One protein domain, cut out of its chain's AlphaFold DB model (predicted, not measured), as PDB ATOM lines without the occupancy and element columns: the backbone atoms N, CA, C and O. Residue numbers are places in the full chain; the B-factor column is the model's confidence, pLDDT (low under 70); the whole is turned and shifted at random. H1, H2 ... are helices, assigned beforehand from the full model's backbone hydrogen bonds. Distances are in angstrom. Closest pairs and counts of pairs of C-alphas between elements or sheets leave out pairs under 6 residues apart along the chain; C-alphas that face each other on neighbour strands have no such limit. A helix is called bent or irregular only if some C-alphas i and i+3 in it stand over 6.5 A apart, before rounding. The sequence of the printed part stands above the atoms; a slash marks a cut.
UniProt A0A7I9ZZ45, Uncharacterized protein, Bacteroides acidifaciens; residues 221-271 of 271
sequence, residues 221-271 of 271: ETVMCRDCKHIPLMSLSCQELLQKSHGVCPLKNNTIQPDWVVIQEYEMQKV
ATOM      1  N   GLU A 221     210.148  76.938 182.025       78.81
ATOM      2  CA  GLU A 221     211.324  76.972 182.920       78.81
ATOM      3  C   GLU A 221     212.089  75.638 183.024       78.81
ATOM      4  O   GLU A 221     213.087  75.516 183.742       78.81
ATOM      5  N   THR A 222     211.680  74.614 182.272       79.31
ATOM      6  CA  THR A 222     212.439  73.358 182.197       79.31
ATOM      7  C   THR A 222     213.834  73.596 181.604       79.31
ATOM      8  O   THR A 222     214.029  74.492 180.783       79.31
ATOM      9  N   VAL A 223     214.829  72.786 181.991       81.00
ATOM     10  CA  VAL A 223     216.202  72.876 181.437       81.00
ATOM     11  C   VAL A 223     216.174  72.814 179.903       81.00
ATOM     12  O   VAL A 223     216.718  73.680 179.232       81.00
ATOM     13  N   MET A 224     215.427  71.853 179.354       81.56
ATOM     14  CA  MET A 224     215.249  71.675 177.911       81.56
ATOM     15  C   MET A 224     214.694  72.925 177.212       81.56
ATOM     16  O   MET A 224     215.110  73.244 176.101       81.56
ATOM     17  N   CYS A 225     213.741  73.614 177.837       81.31
ATOM     18  CA  CYS A 225     213.111  74.803 177.275       81.31
ATOM     19  C   CYS A 225     214.025  76.032 177.351       81.31
ATOM     20  O   CYS A 225     214.140  76.754 176.363       81.31
ATOM     21  N   ARG A 226     214.746  76.237 178.459       83.50
ATOM     22  CA  ARG A 226     215.736  77.325 178.594       83.50
ATOM     23  C   ARG A 226     216.859  77.227 177.553       83.50
ATOM     24  O   ARG A 226     217.356  78.238 177.050       83.50
ATOM     25  N   ASP A 227     217.186  76.002 177.155       85.56
ATOM     26  CA  ASP A 227     218.157  75.715 176.102       85.56
ATOM     27  C   ASP A 227     217.542  75.683 174.689       85.56
ATOM     28  O   ASP A 227     218.246  75.435 173.709       85.56
ATOM     29  N   CYS A 228     216.251  75.976 174.532       85.69
ATOM     30  CA  CYS A 228     215.588  75.971 173.236       85.69
ATOM     31  C   CYS A 228     215.625  77.358 172.581       85.69
ATOM     32  O   CYS A 228     215.013  78.309 173.070       85.69
ATOM     33  N   LYS A 229     216.261  77.475 171.406       88.12
ATOM     34  CA  LYS A 229     216.214  78.726 170.628       88.12
ATOM     35  C   LYS A 229     214.823  79.027 170.053       88.12
ATOM     36  O   LYS A 229     214.540  80.162 169.720       88.12
ATOM     37  N   HIS A 230     213.948  78.029 169.938       86.31
ATOM     38  CA  HIS A 230     212.627  78.174 169.312       86.31
ATOM     39  C   HIS A 230     211.543  78.663 170.255       86.31
ATOM     40  O   HIS A 230     210.410  78.855 169.831       86.31
ATOM     41  N   ILE A 231     211.878  78.885 171.521       82.38
ATOM     42  CA  ILE A 231     210.884  79.187 172.533       82.38
ATOM     43  C   ILE A 231     210.079  80.469 172.291       82.38
ATOM     44  O   ILE A 231     208.864  80.404 172.459       82.38
ATOM     45  N   PRO A 232     210.664  81.595 171.826       81.25
ATOM     46  CA  PRO A 232     209.891  82.811 171.587       81.25
ATOM     47  C   PRO A 232     209.122  82.749 170.266       81.25
ATOM     48  O   PRO A 232     208.109  83.421 170.092       81.25
ATOM     49  N   LEU A 233     209.604  81.923 169.333       78.25
ATOM     50  CA  LEU A 233     208.957  81.672 168.051       78.25
ATOM     51  C   LEU A 233     207.728  80.775 168.220       78.25
ATOM     52  O   LEU A 233     206.697  81.012 167.611       78.25
ATOM     53  N   MET A 234     207.850  79.733 169.034       71.81
ATOM     54  CA  MET A 234     206.866  78.663 169.145       71.81
ATOM     55  C   MET A 234     206.158  78.678 170.494       71.81
ATOM     56  O   MET A 234     205.659  77.645 170.915       71.81
ATOM     57  N   SER A 235     206.145  79.799 171.215       66.69
ATOM     58  CA  SER A 235     205.700  79.822 172.613       66.69
ATOM     59  C   SER A 235     204.308  79.202 172.780       66.69
ATOM     60  O   SER A 235     204.121  78.325 173.617       66.69
ATOM     61  N   LEU A 236     203.357  79.553 171.920       62.31
ATOM     62  CA  LEU A 236     201.984  79.057 172.002       62.31
ATOM     63  C   LEU A 236     201.833  77.622 171.492       62.31
ATOM     64  O   LEU A 236     201.273  76.781 172.198       62.31
ATOM     65  N   SER A 237     202.401  77.310 170.324       64.75
ATOM     66  CA  SER A 237     202.337  75.967 169.731       64.75
ATOM     67  C   SER A 237     203.114  74.928 170.548       64.75
ATOM     68  O   SER A 237     202.627  73.820 170.773       64.75
ATOM     69  N   CYS A 238     204.287  75.283 171.081       69.44
ATOM     70  CA  CYS A 238     205.011  74.455 172.042       69.44
ATOM     71  C   CYS A 238     204.209  74.264 173.320       69.44
ATOM     72  O   CYS A 238     204.132  73.135 173.790       69.44
ATOM     73  N   GLN A 239     203.603  75.314 173.876       67.81
ATOM     74  CA  GLN A 239     202.798  75.174 175.085       67.81
ATOM     75  C   GLN A 239     201.598  74.244 174.849       67.81
ATOM     76  O   GLN A 239     201.268  73.435 175.714       67.81
ATOM     77  N   GLU A 240     200.921  74.339 173.700       63.31
ATOM     78  CA  GLU A 240     199.747  73.513 173.385       63.31
ATOM     79  C   GLU A 240     200.145  72.054 173.193       63.31
ATOM     80  O   GLU A 240     199.564  71.152 173.801       63.31
ATOM     81  N   LEU A 241     201.191  71.820 172.404       66.69
ATOM     82  CA  LEU A 241     201.679  70.477 172.148       66.69
ATOM     83  C   LEU A 241     202.277  69.840 173.397       66.69
ATOM     84  O   LEU A 241     202.007  68.671 173.621       66.69
ATOM     85  N   LEU A 242     203.011  70.579 174.237       65.50
ATOM     86  CA  LEU A 242     203.531  70.061 175.509       65.50
ATOM     87  C   LEU A 242     202.412  69.642 176.459       65.50
ATOM     88  O   LEU A 242     202.567  68.658 177.178       65.50
ATOM     89  N   GLN A 243     201.285  70.352 176.469       63.19
ATOM     90  CA  GLN A 243     200.131  69.927 177.255       63.19
ATOM     91  C   GLN A 243     199.501  68.651 176.701       63.19
ATOM     92  O   GLN A 243     199.271  67.714 177.463       63.19
ATOM     93  N   LYS A 244     199.283  68.583 175.381       64.50
ATOM     94  CA  LYS A 244     198.744  67.388 174.709       64.50
ATOM     95  C   LYS A 244     199.666  66.174 174.839       64.50
ATOM     96  O   LYS A 244     199.199  65.047 174.932       64.50
ATOM     97  N   SER A 245     200.975  66.398 174.842       63.72
ATOM     98  CA  SER A 245     201.999  65.356 174.871       63.72
ATOM     99  C   SER A 245     202.502  65.030 176.281       63.72
ATOM    100  O   SER A 245     203.504  64.328 176.417       63.72
ATOM    101  N   HIS A 246     201.850  65.549 177.330       63.91
ATOM    102  CA  HIS A 246     202.243  65.366 178.732       63.91
ATOM    103  C   HIS A 246     203.724  65.701 179.013       63.91
ATOM    104  O   HIS A 246     204.405  65.016 179.774       63.91
ATOM    105  N   GLY A 247     204.231  66.771 178.396       64.25
ATOM    106  CA  GLY A 247     205.588  67.285 178.595       64.25
ATOM    107  C   GLY A 247     206.620  66.814 177.566       64.25
ATOM    108  O   GLY A 247     207.802  67.139 177.700       64.25
ATOM    109  N   VAL A 248     206.218  66.083 176.522       68.38
ATOM    110  CA  VAL A 248     207.134  65.664 175.449       68.38
ATOM    111  C   VAL A 248     207.318  66.782 174.422       68.38
ATOM    112  O   VAL A 248     206.365  67.256 173.804       68.38
ATOM    113  N   CYS A 249     208.567  67.196 174.202       72.12
ATOM    114  CA  CYS A 249     208.892  68.280 173.277       72.12
ATOM    115  C   CYS A 249     208.436  67.980 171.836       72.12
ATOM    116  O   CYS A 249     208.912  67.003 171.251       72.12
ATOM    117  N   PRO A 250     207.609  68.841 171.213       66.56
ATOM    118  CA  PRO A 250     207.118  68.619 169.851       66.56
ATOM    119  C   PRO A 250     208.212  68.689 168.783       66.56
ATOM    120  O   PRO A 250     208.109  68.033 167.748       66.56
ATOM    121  N   LEU A 251     209.296  69.427 169.045       70.81
ATOM    122  CA  LEU A 251     210.452  69.473 168.147       70.81
ATOM    123  C   LEU A 251     211.185  68.130 168.079       70.81
ATOM    124  O   LEU A 251     211.729  67.795 167.035       70.81
ATOM    125  N   LYS A 252     211.165  67.320 169.150       71.94
ATOM    126  CA  LYS A 252     211.753  65.969 169.110       71.94
ATOM    127  C   LYS A 252     210.979  65.025 168.189       71.94
ATOM    128  O   LYS A 252     211.560  64.077 167.676       71.94
ATOM    129  N   ASN A 253     209.700  65.313 167.957       67.88
ATOM    130  CA  ASN A 253     208.828  64.525 167.093       67.88
ATOM    131  C   ASN A 253     208.654  65.153 165.699       67.88
ATOM    132  O   ASN A 253     207.806  64.690 164.940       67.88
ATOM    133  N   ASN A 254     209.417  66.207 165.362       66.75
ATOM    134  CA  ASN A 254     209.309  66.957 164.101       66.75
ATOM    135  C   ASN A 254     207.874  67.392 163.749       66.75
ATOM    136  O   ASN A 254     207.536  67.542 162.576       66.75
ATOM    137  N   THR A 255     207.024  67.614 164.756       68.69
ATOM    138  CA  THR A 255     205.604  67.926 164.540       68.69
ATOM    139  C   THR A 255     205.410  69.305 163.907       68.69
ATOM    140  O   THR A 255     204.478  69.499 163.137       68.69
ATOM    141  N   ILE A 256     206.302  70.257 164.205       72.19
ATOM    142  CA  ILE A 256     206.300  71.606 163.633       72.19
ATOM    143  C   ILE A 256     207.732  71.976 163.247       72.19
ATOM    144  O   ILE A 256     208.653  71.814 164.049       72.19
ATOM    145  N   GLN A 257     207.905  72.492 162.030       81.56
ATOM    146  CA  GLN A 257     209.179  73.029 161.554       81.56
ATOM    147  C   GLN A 257     209.274  74.525 161.897       81.56
ATOM    148  O   GLN A 257     208.382  75.278 161.504       81.56
ATOM    149  N   PRO A 258     210.329  74.987 162.595       85.69
ATOM    150  CA  PRO A 258     210.497  76.399 162.946       85.69
ATOM    151  C   PRO A 258     210.411  77.347 161.747       85.69
ATOM    152  O   PRO A 258     209.760  78.382 161.829       85.69
ATOM    153  N   ASP A 259     211.009  76.963 160.622       89.56
ATOM    154  CA  ASP A 259     211.010  77.748 159.385       89.56
ATOM    155  C   ASP A 259     209.591  78.014 158.871       89.56
ATOM    156  O   ASP A 259     209.283  79.122 158.440       89.56
ATOM    157  N   TRP A 260     208.699  77.025 158.984       85.38
ATOM    158  CA  TRP A 260     207.293  77.188 158.623       85.38
ATOM    159  C   TRP A 260     206.606  78.229 159.515       85.38
ATOM    160  O   TRP A 260     205.903  79.091 158.998       85.38
ATOM    161  N   VAL A 261     206.866  78.207 160.829       83.75
ATOM    162  CA  VAL A 261     206.305  79.188 161.779       83.75
ATOM    163  C   VAL A 261     206.801  80.599 161.462       83.75
ATOM    164  O   VAL A 261     206.001  81.526 161.414       83.75
ATOM    165  N   VAL A 262     208.098  80.763 161.178       88.50
ATOM    166  CA  VAL A 262     208.680  82.057 160.775       88.50
ATOM    167  C   VAL A 262     207.991  82.609 159.525       88.50
ATOM    168  O   VAL A 262     207.685  83.798 159.463       88.50
ATOM    169  N   ILE A 263     207.722  81.752 158.535       89.56
ATOM    170  CA  ILE A 263     207.021  82.155 157.313       89.56
ATOM    171  C   ILE A 263     205.579  82.574 157.623       89.56
ATOM    172  O   ILE A 263     205.145  83.600 157.112       89.56
ATOM    173  N   GLN A 264     204.846  81.831 158.460       83.75
ATOM    174  CA  GLN A 264     203.473  82.200 158.832       83.75
ATOM    175  C   GLN A 264     203.414  83.557 159.542       83.75
ATOM    176  O   GLN A 264     202.621  84.409 159.152       83.75
ATOM    177  N   GLU A 265     204.293  83.790 160.521       82.44
ATOM    178  CA  GLU A 265     204.390  85.076 161.228       82.44
ATOM    179  C   GLU A 265     204.650  86.232 160.252       82.44
ATOM    180  O   GLU A 265     204.017  87.282 160.340       82.44
ATOM    181  N   TYR A 266     205.544  86.031 159.279       87.00
ATOM    182  CA  TYR A 266     205.819  87.027 158.245       87.00
ATOM    183  C   TYR A 266     204.613  87.300 157.337       87.00
ATOM    184  O   TYR A 266     204.363  88.455 156.999       87.00
ATOM    185  N   GLU A 267     203.863  86.273 156.929       84.44
ATOM    186  CA  GLU A 267     202.654  86.471 156.118       84.44
ATOM    187  C   GLU A 267     201.561  87.219 156.882       84.44
ATOM    188  O   GLU A 267     200.931  88.106 156.310       84.44
ATOM    189  N   MET A 268     201.371  86.920 158.170       75.19
ATOM    190  CA  MET A 268     200.378  87.604 159.005       75.19
ATOM    191  C   MET A 268     200.687  89.097 159.178       75.19
ATOM    192  O   MET A 268     199.766  89.900 159.232       75.19
ATOM    193  N   GLN A 269     201.966  89.489 159.205       75.19
ATOM    194  CA  GLN A 269     202.385  90.894 159.316       75.19
ATOM    195  C   GLN A 269     202.165  91.729 158.042       75.19
ATOM    196  O   GLN A 269     202.321  92.949 158.084       75.19
ATOM    197  N   LYS A 270     201.871  91.101 156.895       70.69
ATOM    198  CA  LYS A 270     201.597  91.821 155.636       70.69
ATOM    199  C   LYS A 270     200.145  92.276 155.497       70.69
ATOM    200  O   LYS A 270     199.872  93.053 154.579       70.69
ATOM    201  N   VAL A 271     199.248  91.723 156.312       48.06
ATOM    202  CA  VAL A 271     197.808  92.019 156.315       48.06
ATOM    203  C   VAL A 271     197.556  93.287 157.118       48.06
ATOM    204  O   VAL A 271     196.776  94.126 156.620       48.06
TER     205      VAL A 271
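Overview. This is residues 221 to 271 of the 271 residues of an uncharacterized protein of Bacteroides acidifaciens (UniProt A0A7I9ZZ45). The longest helix, H4, is an arm leading away from a loosely built head that holds the three other helices, H1, H2 and H3, and the loops between them. In the head H1 and H2 are set well away from each other, with the link of residues 227 to 234 between them, and residues 266 to 271, at the far end of the arm, stick out. The printed part has 51 residues with four named helices, in the order H1, H2, H3, H4, and no named strand; its class is all helix. It is only just compact, close to loose, with a radius of gyration of the C-alphas of 11.6 A, and it is elongated, with spans of 35 by 19 by 15 A.

Arrangement. H4, residues 258 to 268, touches no helix. It is apart from H3, residues 250 to 253, although a tight link of 4 residues joins the two. H3 and H2, residues 235 to 244, only just touch, with 3 pairs of C-alphas within 8 A; their closest C-alphas are those of Leu 241 and Pro 250, 6.2 A apart. Their centres are 10.9 A apart. H2 and H4 are apart. H1, residues 223 to 226, touches no helix and is apart from H2, H3 and H4. In H2 and H4 every pair of O of residue i and N of residue i+4 is within hydrogen-bond range. H1 and H3, with 4 residues each, are too short for such a pair, and in each the one pair of O of residue i and N of residue i+3 is within range.

Along the chain. H4 has 11 residues, Pro 258 to Met 268, and measures 15.6 A from first to last C-alpha, from (210.497, 76.399, 162.946) to (200.378, 87.604, 159.005). H2 has 10 residues, Ser 235 to Lys 244, and measures 14.4 A. H3 runs from Pro 250 to Asn 253. H1 runs from Val 223, with its C-alpha at (216.202, 72.876, 181.437), to Arg 226. No helix is bent or irregular.

Size, cuts and confidence. The two C-alphas farthest apart are those of Val 223 and Val 271, at 36.6 A. The C-alphas of the first and last printed residues, Glu 221 and Val 271, are 33.4 A apart, and Val 271 is the chain's last residue. The printed part has no cut. The link from H1 to H2, with 8 residues, is short, the link from H2 to H3, with 5 residues, is tight, and no link is long. Residues 266 to 271, of which 266 to 268 belong to H4, stand free. The mean pLDDT of the printed part is 75.0; 19 residues are under 70, namely residues 235 to 248, residue 250, residues 253 to 255 and residue 271.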